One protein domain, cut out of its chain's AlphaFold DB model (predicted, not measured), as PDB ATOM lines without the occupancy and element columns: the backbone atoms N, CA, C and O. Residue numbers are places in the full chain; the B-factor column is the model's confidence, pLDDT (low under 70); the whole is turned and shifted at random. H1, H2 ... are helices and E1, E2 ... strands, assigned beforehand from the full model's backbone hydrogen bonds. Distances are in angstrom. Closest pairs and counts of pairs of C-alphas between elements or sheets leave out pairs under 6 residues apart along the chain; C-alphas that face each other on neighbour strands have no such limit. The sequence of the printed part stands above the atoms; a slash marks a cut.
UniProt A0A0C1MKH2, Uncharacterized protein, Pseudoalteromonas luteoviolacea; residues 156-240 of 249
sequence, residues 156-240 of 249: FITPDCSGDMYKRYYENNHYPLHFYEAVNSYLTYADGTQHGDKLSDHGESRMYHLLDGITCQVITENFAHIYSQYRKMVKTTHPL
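AT A GLANCE: This is residues 156 to 240 of the 249 residues of an uncharacterized protein of Pseudoalteromonas luteoviolacea (UniProt A0A0C1MKH2). Two small antiparallel sheets stand apart: a three-stranded one, E1, E5 and E2, with E5 in the middle, and a hairpin of E3 and E4, whose second strand bends sharply. The one-turn helix H1 only grazes the larger sheet near the start of E5, and the first printed residues, 156 to 164, loop beside the hairpin before leading into E1. The printed part has 85 residues, with one named helix and five named strands in the order E1, E2, H1, E3, E4, E5; it is mostly strand, though under half of the residues are in named elements. It is compact, with a radius of gyration of the C-alphas of 13.1 A, and spans 40 by 30 by 19 A.

IN THESE COORDINATES: Find C-alpha 230 at (202.757, 146.981, 152.232); from there E5, residues 230 to 236, runs 18.0 A to C-alpha 236 at (202.656, 129.462, 148.318). E1 is residues 165 to 168, 10.6 A long, beginning at C-alpha 165 at (203.464, 139.309, 158.153). E2 is residues 185 to 189, 13.1 A long. H1 is residues 199 to 202, 5.9 A long. Then look for E3 at residues 206 to 211, 16.1 A long, and for E4 at residues 215 to 223, 19.5 A long, which bends by 76 degrees at residue 220.

HOW THE PARTS SIT: Begin at the inner strand E5, whose pairing is staggered: residues 230 to 232 pair with E1 and residues 233 to 236 with E2. E1 and E5 are antiparallel at 122 degrees; look for N 231 and O 167 within hydrogen-bond range, 2.9 A apart. E5 and E2 are antiparallel at 142 degrees, with N 234 and O 188 at 2.8 A. The edge strands E1 and E2 are only just apart, their closest C-alphas 8.1 A from each other. Residues 179 to 180 also pair, antiparallel, with residues 185 to 186 of E2. H1 is on this sheet but only grazes it, with its residues 199 to 200; the closest C-alphas of H1 and E5 are those of Leu 199 and Tyr 230, 5.4 A apart. H1 is too short for any pair of O i and N i+4; its one O i to N i+3 pair is within range. E3 and E4 form an antiparallel hairpin at 143 degrees, with N 219 and O 207 at 2.8 A and N 211 and O 215 at 2.8 A. E3 and E4 are each apart from E1, E2 and E5.

THE WHOLE: The C-alphas farthest apart are those of Glu 221, in E4, and Leu 240, the last printed residue, at 40.5 A. The printed part has no cut. The link from E1 to E2, 16 residues, is long; those from H1 to E3 and from E3 to E4 are tight. The mean pLDDT of the printed part is 91.2, and residues 173 to 175, in the long link, are under 70.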
ATOM      1  N   PHE A 156     204.985 143.320 161.382       96.81
ATOM      2  CA  PHE A 156     203.866 142.682 162.059       96.81
ATOM      3  C   PHE A 156     203.026 143.744 162.764       96.81
ATOM      4  O   PHE A 156     203.517 144.830 163.069       96.81
ATOM      5  N   ILE A 157     201.769 143.425 163.052       96.25
ATOM      6  CA  ILE A 157     200.858 144.282 163.834       96.25
ATOM      7  C   ILE A 157     200.737 143.831 165.298       96.25
ATOM      8  O   ILE A 157     200.062 144.472 166.100       96.25
ATOM      9  N   THR A 158     201.388 142.723 165.651       96.19
ATOM     10  CA  THR A 158     201.369 142.110 166.980       96.19
ATOM     11  C   THR A 158     202.690 142.371 167.723       96.19
ATOM     12  O   THR A 158     203.760 142.316 167.108       96.19
ATOM     13  N   PRO A 159     202.659 142.634 169.045       95.62
ATOM     14  CA  PRO A 159     203.866 142.947 169.819       95.62
ATOM     15  C   PRO A 159     204.897 141.820 169.933       95.62
ATOM     16  O   PRO A 159     206.034 142.074 170.319       95.62
ATOM     17  N   ASP A 160     204.496 140.585 169.646       95.50
ATOM     18  CA  ASP A 160     205.336 139.388 169.670       95.50
ATOM     19  C   ASP A 160     205.791 138.953 168.266       95.50
ATOM     20  O   ASP A 160     206.424 137.908 168.123       95.50
ATOM     21  N   CYS A 161     205.496 139.753 167.233       94.94
ATOM     22  CA  CYS A 161     205.818 139.462 165.835       94.94
ATOM     23  C   CYS A 161     205.221 138.123 165.361       94.94
ATOM     24  O   CYS A 161     205.806 137.417 164.536       94.94
ATOM     25  N   SER A 162     204.052 137.763 165.898       93.50
ATOM     26  CA  SER A 162     203.276 136.596 165.488       93.50
ATOM     27  C   SER A 162     202.185 136.953 164.468       93.50
ATOM     28  O   SER A 162     201.847 138.118 164.253       93.50
ATOM     29  N   GLY A 163     201.587 135.941 163.841       94.06
ATOM     30  CA  GLY A 163     200.452 136.134 162.939       94.06
ATOM     31  C   GLY A 163     200.851 136.666 161.563       94.06
ATOM     32  O   GLY A 163     201.807 136.183 160.952       94.06
ATOM     33  N   ASP A 164     200.061 137.607 161.047       96.25
ATOM     34  CA  ASP A 164     200.197 138.089 159.677       96.25
ATOM     35  C   ASP A 164     201.432 138.976 159.504       96.25
ATOM     36  O   ASP A 164     201.623 139.983 160.190       96.25
ATOM     37  N   MET A 165     202.255 138.596 158.531       96.38
ATOM     38  CA  MET A 165     203.464 139.309 158.153       96.38
ATOM     39  C   MET A 165     203.204 140.167 156.920       96.38
ATOM     40  O   MET A 165     202.611 139.698 155.950       96.38
ATOM     41  N   TYR A 166     203.718 141.391 156.914       96.38
ATOM     42  CA  TYR A 166     203.581 142.337 155.814       96.38
ATOM     43  C   TYR A 166     204.952 142.762 155.296       96.38
ATOM     44  O   TYR A 166     205.903 142.915 156.059       96.38
ATOM     45  N   LYS A 167     205.065 142.986 153.987       94.88
ATOM     46  CA  LYS A 167     206.287 143.503 153.359       94.88
ATOM     47  C   LYS A 167     205.936 144.505 152.269       94.88
ATOM     48  O   LYS A 167     204.866 144.433 151.663       94.88
ATOM     49  N   ARG A 168     206.847 145.446 152.009       94.06
ATOM     50  CA  ARG A 168     206.717 146.412 150.917       94.06
ATOM     51  C   ARG A 168     206.594 145.698 149.570       94.06
ATOM     52  O   ARG A 168     207.546 145.074 149.104       94.06
ATOM     53  N   TYR A 169     205.440 145.851 148.939       91.88
ATOM     54  CA  TYR A 169     205.153 145.384 147.594       91.88
ATOM     55  C   TYR A 169     205.539 146.454 146.570       91.88
ATOM     56  O   TYR A 169     205.348 147.651 146.797       91.88
ATOM     57  N   TYR A 170     206.079 146.019 145.435       88.12
ATOM     58  CA  TYR A 170     206.268 146.868 144.263       88.12
ATOM     59  C   TYR A 170     205.650 146.136 143.071       88.12
ATOM     60  O   TYR A 170     205.947 144.964 142.868       88.12
ATOM     61  N   GLU A 171     204.822 146.816 142.280       79.62
ATOM     62  CA  GLU A 171     204.064 146.199 141.175       79.62
ATOM     63  C   GLU A 171     204.967 145.523 140.131       79.62
ATOM     64  O   GLU A 171     204.614 144.494 139.569       79.62
ATOM     65  N   ASN A 172     206.185 146.038 139.948       77.94
ATOM     66  CA  ASN A 172     207.174 145.472 139.029       77.94
ATOM     67  C   ASN A 172     208.188 144.540 139.712       77.94
ATOM     68  O   ASN A 172     209.098 144.035 139.045       77.94
ATOM     69  N   ASN A 173     208.063 144.302 141.025       69.06
ATOM     70  CA  ASN A 173     208.939 143.370 141.722       69.06
ATOM     71  C   ASN A 173     208.556 141.942 141.352       69.06
ATOM     72  O   ASN A 173     207.754 141.291 142.017       69.06
ATOM     73  N   HIS A 174     209.232 141.422 140.339       64.94
ATOM     74  CA  HIS A 174     209.387 139.988 140.155       64.94
ATOM     75  C   HIS A 174     210.391 139.497 141.203       64.94
ATOM     76  O   HIS A 174     211.494 139.072 140.864       64.94
ATOM     77  N   TYR A 175     210.056 139.653 142.493       66.81
ATOM     78  CA  TYR A 175     210.894 139.093 143.542       66.81
ATOM     79  C   TYR A 175     210.916 137.583 143.326       66.81
ATOM     80  O   TYR A 175     209.847 136.976 143.199       66.81
ATOM     81  N   PRO A 176     212.104 136.977 143.271       71.69
ATOM     82  CA  PRO A 176     212.191 135.538 143.189       71.69
ATOM     83  C   PRO A 176     211.447 134.914 144.373       71.69
ATOM     84  O   PRO A 176     211.461 135.437 145.491       71.69
ATOM     85  N   LEU A 177     210.773 133.794 144.132       87.12
ATOM     86  CA  LEU A 177     210.122 133.030 145.191       87.12
ATOM     87  C   LEU A 177     211.193 132.400 146.086       87.12
ATOM     88  O   LEU A 177     211.793 131.387 145.735       87.12
ATOM     89  N   HIS A 178     211.416 132.989 147.259       88.31
ATOM     90  CA  HIS A 178     212.329 132.446 148.262       88.31
ATOM     91  C   HIS A 178     211.600 131.483 149.196       88.31
ATOM     92  O   HIS A 178     210.483 131.755 149.643       88.31
ATOM     93  N   PHE A 179     212.259 130.372 149.517       92.00
ATOM     94  CA  PHE A 179     211.846 129.509 150.617       92.00
ATOM     95  C   PHE A 179     212.373 130.090 151.928       92.00
ATOM     96  O   PHE A 179     213.563 130.372 152.021       92.00
ATOM     97  N   TYR A 180     211.533 130.252 152.940       92.00
ATOM     98  CA  TYR A 180     211.928 130.805 154.233       92.00
ATOM     99  C   TYR A 180     211.878 129.709 155.297       92.00
ATOM    100  O   TYR A 180     210.797 129.216 155.618       92.00
ATOM    101  N   GLU A 181     213.030 129.330 155.855       90.62
ATOM    102  CA  GLU A 181     213.131 128.249 156.849       90.62
ATOM    103  C   GLU A 181     212.330 128.556 158.115       90.62
ATOM    104  O   GLU A 181     211.613 127.689 158.605       90.62
ATOM    105  N   ALA A 182     212.368 129.810 158.582       89.12
ATOM    106  CA  ALA A 182     211.655 130.263 159.778       89.12
ATOM    107  C   ALA A 182     210.139 129.986 159.744       89.12
ATOM    108  O   ALA A 182     209.513 129.843 160.790       89.12
ATOM    109  N   VAL A 183     209.545 129.891 158.549       91.56
ATOM    110  CA  VAL A 183     208.120 129.563 158.352       91.56
ATOM    111  C   VAL A 183     207.908 128.285 157.540       91.56
ATOM    112  O   VAL A 183     206.767 127.951 157.208       91.56
ATOM    113  N   ASN A 184     209.003 127.589 157.216       93.00
ATOM    114  CA  ASN A 184     209.068 126.370 156.418       93.00
ATOM    115  C   ASN A 184     208.194 126.420 155.148       93.00
ATOM    116  O   ASN A 184     207.399 125.517 154.895       93.00
ATOM    117  N   SER A 185     208.274 127.515 154.385       94.38
ATOM    118  CA  SER A 185     207.418 127.730 153.211       94.38
ATOM    119  C   SER A 185     208.016 128.742 152.239       94.38
ATOM    120  O   SER A 185     208.741 129.655 152.641       94.38
ATOM    121  N   TYR A 186     207.629 128.649 150.965       93.81
ATOM    122  CA  TYR A 186     207.709 129.795 150.061       93.81
ATOM    123  C   TYR A 186     206.668 130.839 150.446       93.81
ATOM    124  O   TYR A 186     205.575 130.485 150.901       93.81
ATOM    125  N   LEU A 187     207.001 132.113 150.248       93.44
ATOM    126  CA  LEU A 187     206.091 133.224 150.495       93.44
ATOM    127  C   LEU A 187     205.924 134.086 149.243       93.44
ATOM    128  O   LEU A 187     206.896 134.367 148.545       93.44
ATOM    129  N   THR A 188     204.699 134.543 149.009       93.19
ATOM    130  CA  THR A 188     204.336 135.538 147.990       93.19
ATOM    131  C   THR A 188     203.466 136.625 148.613       93.19
ATOM    132  O   THR A 188     203.089 136.527 149.778       93.19
ATOM    133  N   TYR A 189     203.146 137.665 147.854       93.81
ATOM    134  CA  TYR A 189     202.208 138.698 148.274       93.81
ATOM    135  C   TYR A 189     200.765 138.256 148.020       93.81
ATOM    136  O   TYR A 189     200.478 137.621 147.005       93.81
ATOM    137  N   ALA A 190     199.863 138.615 148.929       94.31
ATOM    138  CA  ALA A 190     198.430 138.570 148.669       94.31
ATOM    139  C   ALA A 190     198.036 139.590 147.579       94.31
ATOM    140  O   ALA A 190     198.720 140.601 147.393       94.31
ATOM    141  N   ASP A 191     196.916 139.340 146.894       87.75
ATOM    142  CA  ASP A 191     196.370 140.183 145.812       87.75
ATOM    143  C   ASP A 191     196.105 141.631 146.281       87.75
ATOM    144  O   ASP A 191     196.213 142.597 145.527       87.75
ATOM    145  N   GLY A 192     195.841 141.829 147.578       86.25
ATOM    146  CA  GLY A 192     195.642 143.164 148.140       86.25
ATOM    147  C   GLY A 192     194.295 143.780 147.771       86.25
ATOM    148  O   GLY A 192     194.069 144.951 148.058       86.25
ATOM    149  N   THR A 193     193.408 143.028 147.123       90.44
ATOM    150  CA  THR A 193     192.026 143.426 146.834       90.44
ATOM    151  C   THR A 193     191.105 143.186 148.030       90.44
ATOM    152  O   THR A 193     190.078 143.853 148.154       90.44
ATOM    153  N   GLN A 194     191.482 142.276 148.932       92.62
ATOM    154  CA  GLN A 194     190.717 141.933 150.126       92.62
ATOM    155  C   GLN A 194     191.116 142.811 151.314       92.62
ATOM    156  O   GLN A 194     192.286 143.153 151.496       92.62
ATOM    157  N   HIS A 195     190.133 143.161 152.145       91.44
ATOM    158  CA  HIS A 195     190.386 143.874 153.393       91.44
ATOM    159  C   HIS A 195     191.244 143.015 154.333       91.44
ATOM    160  O   HIS A 195     190.928 141.851 154.574       91.44
ATOM    161  N   GLY A 196     192.322 143.597 154.858       91.62
ATOM    162  CA  GLY A 196     193.302 142.933 155.723       91.62
ATOM    163  C   GLY A 196     194.563 142.465 154.990       91.62
ATOM    164  O   GLY A 196     195.583 142.200 155.637       91.62
ATOM    165  N   ASP A 197     194.550 142.429 153.653       95.88
ATOM    166  CA  ASP A 197     195.735 142.105 152.854       95.88
ATOM    167  C   ASP A 197     196.692 143.292 152.718       95.88
ATOM    168  O   ASP A 197     197.875 143.103 152.414       95.88
ATOM    169  N   LYS A 198     196.220 144.522 152.939       96.06
ATOM    170  CA  LYS A 198     197.087 145.701 153.014       96.06
ATOM    171  C   LYS A 198     197.380 146.022 154.464       96.06
ATOM    172  O   LYS A 198     196.490 146.012 155.308       96.06
ATOM    173  N   LEU A 199     198.622 146.409 154.743       96.06
ATOM    174  CA  LEU A 199     198.979 146.867 156.085       96.06
ATOM    175  C   LEU A 199     198.159 148.102 156.488       96.06
ATOM    176  O   LEU A 199     197.748 148.227 157.636       96.06
ATOM    177  N   SER A 200     197.848 148.972 155.523       95.88
ATOM    178  CA  SER A 200     197.053 150.179 155.752       95.88
ATOM    179  C   SER A 200     195.637 149.925 156.268       95.88
ATOM    180  O   SER A 200     195.046 150.825 156.858       95.88
ATOM    181  N   ASP A 201     195.107 148.715 156.086       96.50
ATOM    182  CA  ASP A 201     193.765 148.345 156.542       96.50
ATOM    183  C   ASP A 201     193.672 148.265 158.077       96.50
ATOM    184  O   ASP A 201     192.577 148.282 158.631       96.50
ATOM    185  N   HIS A 202     194.819 148.252 158.771       95.44
ATOM    186  CA  HIS A 202     194.923 148.173 160.234       95.44
ATOM    187  C   HIS A 202     194.993 149.541 160.938       95.44
ATOM    188  O   HIS A 202     195.249 149.602 162.142       95.44
ATOM    189  N   GLY A 203     194.779 150.650 160.220       94.94
ATOM    190  CA  GLY A 203     194.586 151.980 160.814       94.94
ATOM    191  C   GLY A 203     195.763 152.484 161.663       94.94
ATOM    192  O   GLY A 203     196.906 152.562 161.206       94.94
ATOM    193  N   GLU A 204     195.482 152.859 162.912       95.81
ATOM    194  CA  GLU A 204     196.469 153.351 163.891       95.81
ATOM    195  C   GLU A 204     197.209 152.227 164.638       95.81
ATOM    196  O   GLU A 204     197.840 152.460 165.671       95.81
ATOM    197  N   SER A 205     197.159 150.992 164.137       95.75
ATOM    198  CA  SER A 205     197.921 149.898 164.736       95.75
ATOM    199  C   SER A 205     199.419 150.195 164.695       95.75
ATOM    200  O   SER A 205     199.965 150.641 163.676       95.75
ATOM    201  N   ARG A 206     200.092 149.933 165.822       96.12
ATOM    202  CA  ARG A 206     201.553 149.960 165.897       96.12
ATOM    203  C   ARG A 206     202.114 148.812 165.075       96.12
ATOM    204  O   ARG A 206     201.547 147.724 165.042       96.12
ATOM    205  N   MET A 207     203.247 149.069 164.441       95.81
ATOM    206  CA  MET A 207     203.971 148.045 163.708       95.81
ATOM    207  C   MET A 207     205.165 147.566 164.515       95.81
ATOM    208  O   MET A 207     205.755 148.320 165.293       95.81
ATOM    209  N   TYR A 208     205.557 146.331 164.256       96.31
ATOM    210  CA  TYR A 208     206.684 145.684 164.890       96.31
ATOM    211  C   TYR A 208     207.550 145.001 163.836       96.31
ATOM    212  O   TYR A 208     207.038 144.545 162.818       96.31
ATOM    213  N   HIS A 209     208.857 144.922 164.056       94.38
ATOM    214  CA  HIS A 209     209.758 144.112 163.239       94.38
ATOM    215  C   HIS A 209     210.512 143.116 164.113       94.38
ATOM    216  O   HIS A 209     210.699 143.337 165.311       94.38
ATOM    217  N   LEU A 210     210.973 142.026 163.505       91.62
ATOM    218  CA  LEU A 210     211.759 141.008 164.191       91.62
ATOM    219  C   LEU A 210     213.256 141.260 163.957       91.62
ATOM    220  O   LEU A 210     213.765 141.013 162.863       91.62
ATOM    221  N   LEU A 211     213.965 141.737 164.981       87.31
ATOM    222  CA  LEU A 211     215.423 141.871 164.969       87.31
ATOM    223  C   LEU A 211     216.094 140.532 165.259       87.31
ATOM    224  O   LEU A 211     215.702 139.801 166.173       87.31
ATOM    225  N   ASP A 212     217.113 140.216 164.458       82.69
ATOM    226  CA  ASP A 212     217.945 139.010 164.567       82.69
ATOM    227  C   ASP A 212     217.169 137.681 164.602       82.69
ATOM    228  O   ASP A 212     217.709 136.640 164.968       82.69
ATOM    229  N   GLY A 213     215.899 137.698 164.184       82.00
ATOM    230  CA  GLY A 213     215.013 136.537 164.222       82.00
ATOM    231  C   GLY A 213     214.464 136.185 165.609       82.00
ATOM    232  O   GLY A 213     213.821 135.148 165.731       82.00
ATOM    233  N   ILE A 214     214.711 137.004 166.639       85.94
ATOM    234  CA  ILE A 214     214.354 136.678 168.033       85.94
ATOM    235  C   ILE A 214     213.616 137.829 168.718       85.94
ATOM    236  O   ILE A 214     212.617 137.604 169.397       85.94
ATOM    237  N   THR A 215     214.086 139.067 168.558       92.44
ATOM    238  CA  THR A 215     213.592 140.198 169.352       92.44
ATOM    239  C   THR A 215     212.582 141.007 168.555       92.44
ATOM    240  O   THR A 215     212.944 141.646 167.570       92.44
ATOM    241  N   CYS A 216     211.324 141.020 168.988       94.62
ATOM    242  CA  CYS A 216     210.305 141.866 168.378       94.62
ATOM    243  C   CYS A 216     210.396 143.297 168.928       94.62
ATOM    244  O   CYS A 216     210.355 143.505 170.143       94.62
ATOM    245  N   GLN A 217     210.543 144.289 168.048       95.50
ATOM    246  CA  GLN A 217     210.634 145.700 168.425       95.50
ATOM    247  C   GLN A 217     209.576 146.538 167.725       95.50
ATOM    248  O   GLN A 217     209.256 146.312 166.560       95.50
ATOM    249  N   VAL A 218     209.047 147.523 168.449       95.75
ATOM    250  CA  VAL A 218     208.080 148.487 167.923       95.75
ATOM    251  C   VAL A 218     208.761 149.485 166.986       95.75
ATOM    252  O   VAL A 218     209.834 150.005 167.281       95.75
ATOM    253  N   ILE A 219     208.098 149.804 165.880       93.00
ATOM    254  CA  ILE A 219     208.479 150.892 164.980       93.00
ATOM    255  C   ILE A 219     207.811 152.165 165.512       93.00
ATOM    256  O   ILE A 219     206.606 152.352 165.365       93.00
ATOM    257  N   THR A 220     208.580 153.014 166.195       84.56
ATOM    258  CA  THR A 220     208.056 154.111 167.032       84.56
ATOM    259  C   THR A 220     207.461 155.287 166.263       84.56
ATOM    260  O   THR A 220     206.672 156.035 166.831       84.56
ATOM    261  N   GLU A 221     207.835 155.470 164.999       81.38
ATOM    262  CA  GLU A 221     207.541 156.703 164.255       81.38
ATOM    263  C   GLU A 221     206.367 156.586 163.285       81.38
ATOM    264  O   GLU A 221     205.926 157.599 162.752       81.38
ATOM    265  N   ASN A 222     205.848 155.381 163.034       84.94
ATOM    266  CA  ASN A 222     204.829 155.204 162.008       84.94
ATOM    267  C   ASN A 222     203.765 154.166 162.381       84.94
ATOM    268  O   ASN A 222     204.037 153.160 163.036       84.94
ATOM    269  N   PHE A 223     202.553 154.406 161.888       92.38
ATOM    270  CA  PHE A 223     201.392 153.534 162.042       92.38
ATOM    271  C   PHE A 223     201.074 152.806 160.738       92.38
ATOM    272  O   PHE A 223     201.472 153.241 159.653       92.38
ATOM    273  N   ALA A 224     200.313 151.720 160.841       94.00
ATOM    274  CA  ALA A 224     200.002 150.843 159.719       94.00
ATOM    275  C   ALA A 224     199.385 151.585 158.507       94.00
ATOM    276  O   ALA A 224     199.794 151.341 157.368       94.00
ATOM    277  N   HIS A 225     198.482 152.553 158.732       93.19
ATOM    278  CA  HIS A 225     197.808 153.329 157.676       93.19
ATOM    279  C   HIS A 225     198.743 154.107 156.736       93.19
ATOM    280  O   HIS A 225     198.370 154.376 155.595       93.19
ATOM    281  N   ILE A 226     199.961 154.444 157.173       92.12
ATOM    282  CA  ILE A 226     200.930 155.211 156.372       92.12
ATOM    283  C   ILE A 226     201.554 154.334 155.264       92.12
ATOM    284  O   ILE A 226     202.052 154.840 154.258       92.12
ATOM    285  N   TYR A 227     201.485 153.003 155.385       92.00
ATOM    286  CA  TYR A 227     202.169 152.053 154.503       92.00
ATOM    287  C   TYR A 227     201.228 151.348 153.525       92.00
ATOM    288  O   TYR A 227     201.130 150.120 153.489       92.00
ATOM    289  N   SER A 228     200.581 152.123 152.657       91.31
ATOM    290  CA  SER A 228     199.660 151.596 151.636       91.31
ATOM    291  C   SER A 228     200.321 150.643 150.629       91.31
ATOM    292  O   SER A 228     199.639 149.801 150.040       91.31
ATOM    293  N   GLN A 229     201.645 150.721 150.448       92.31
ATOM    294  CA  GLN A 229     202.405 149.789 149.608       92.31
ATOM    295  C   GLN A 229     202.768 148.460 150.289       92.31
ATOM    296  O   GLN A 229     203.365 147.604 149.646       92.31
ATOM    297  N   TYR A 230     202.472 148.258 151.574       95.06
ATOM    298  CA  TYR A 230     202.757 146.981 152.232       95.06
ATOM    299  C   TYR A 230     201.610 145.996 152.000       95.06
ATOM    300  O   TYR A 230     200.429 146.354 152.059       95.06
ATOM    301  N   ARG A 231     201.969 144.748 151.703       95.75
ATOM    302  CA  ARG A 231     201.037 143.648 151.447       95.75
ATOM    303  C   ARG A 231     201.344 142.479 152.364       95.75
ATOM    304  O   ARG A 231     202.509 142.239 152.691       95.75
ATOM    305  N   LYS A 232     200.293 141.763 152.746       96.69
ATOM    306  CA  LYS A 232     200.364 140.518 153.497       96.69
ATOM    307  C   LYS A 232     201.163 139.490 152.701       96.69
ATOM    308  O   LYS A 232     200.961 139.321 151.498       96.69
ATOM    309  N   MET A 233     202.076 138.816 153.385       95.50
ATOM    310  CA  MET A 233     202.840 137.698 152.860       95.50
ATOM    311  C   MET A 233     202.065 136.412 153.139       95.50
ATOM    312  O   MET A 233     201.729 136.116 154.284       95.50
ATOM    313  N   VAL A 234     201.799 135.636 152.096       95.38
ATOM    314  CA  VAL A 234     201.058 134.376 152.172       95.38
ATOM    315  C   VAL A 234     201.925 133.217 151.710       95.38
ATOM    316  O   VAL A 234     202.807 133.370 150.861       95.38
ATOM    317  N   LYS A 235     201.677 132.040 152.287       95.44
ATOM    318  CA  LYS A 235     202.340 130.801 151.881       95.44
ATOM    319  C   LYS A 235     201.944 130.440 150.453       95.44
ATOM    320  O   LYS A 235     200.799 130.635 150.056       95.44
ATOM    321  N   THR A 236     202.890 129.910 149.691       94.81
ATOM    322  CA  THR A 236     202.656 129.462 148.318       94.81
ATOM    323  C   THR A 236     203.551 128.279 147.968       94.81
ATOM    324  O   THR A 236     204.406 127.874 148.755       94.81
ATOM    325  N   THR A 237     203.359 127.731 146.775       93.00
ATOM    326  CA  THR A 237     204.187 126.675 146.196       93.00
ATOM    327  C   THR A 237     205.068 127.243 145.098       93.00
ATOM    328  O   THR A 237     204.608 128.025 144.265       93.00
ATOM    329  N   HIS A 238     206.322 126.817 145.046       92.00
ATOM    330  CA  HIS A 238     207.205 127.199 143.959       92.00
ATOM    331  C   HIS A 238     206.840 126.416 142.687       92.00
ATOM    332  O   HIS A 238     206.770 125.187 142.742       92.00
ATOM    333  N   PRO A 239     206.678 127.068 141.521       89.44
ATOM    334  CA  PRO A 239     206.239 126.400 140.291       89.44
ATOM    335  C   PRO A 239     207.191 125.280 139.842       89.44
ATOM    336  O   PRO A 239     206.756 124.252 139.334       89.44
ATOM    337  N   LEU A 240     208.498 125.463 140.070       89.31
ATOM    338  CA  LEU A 240     209.516 124.441 139.801       89.31
ATOM    339  C   LEU A 240     209.651 123.390 140.919       89.31
ATOM    340  O   LEU A 240     209.614 122.194 140.638       89.31
TER     341      LEU A 240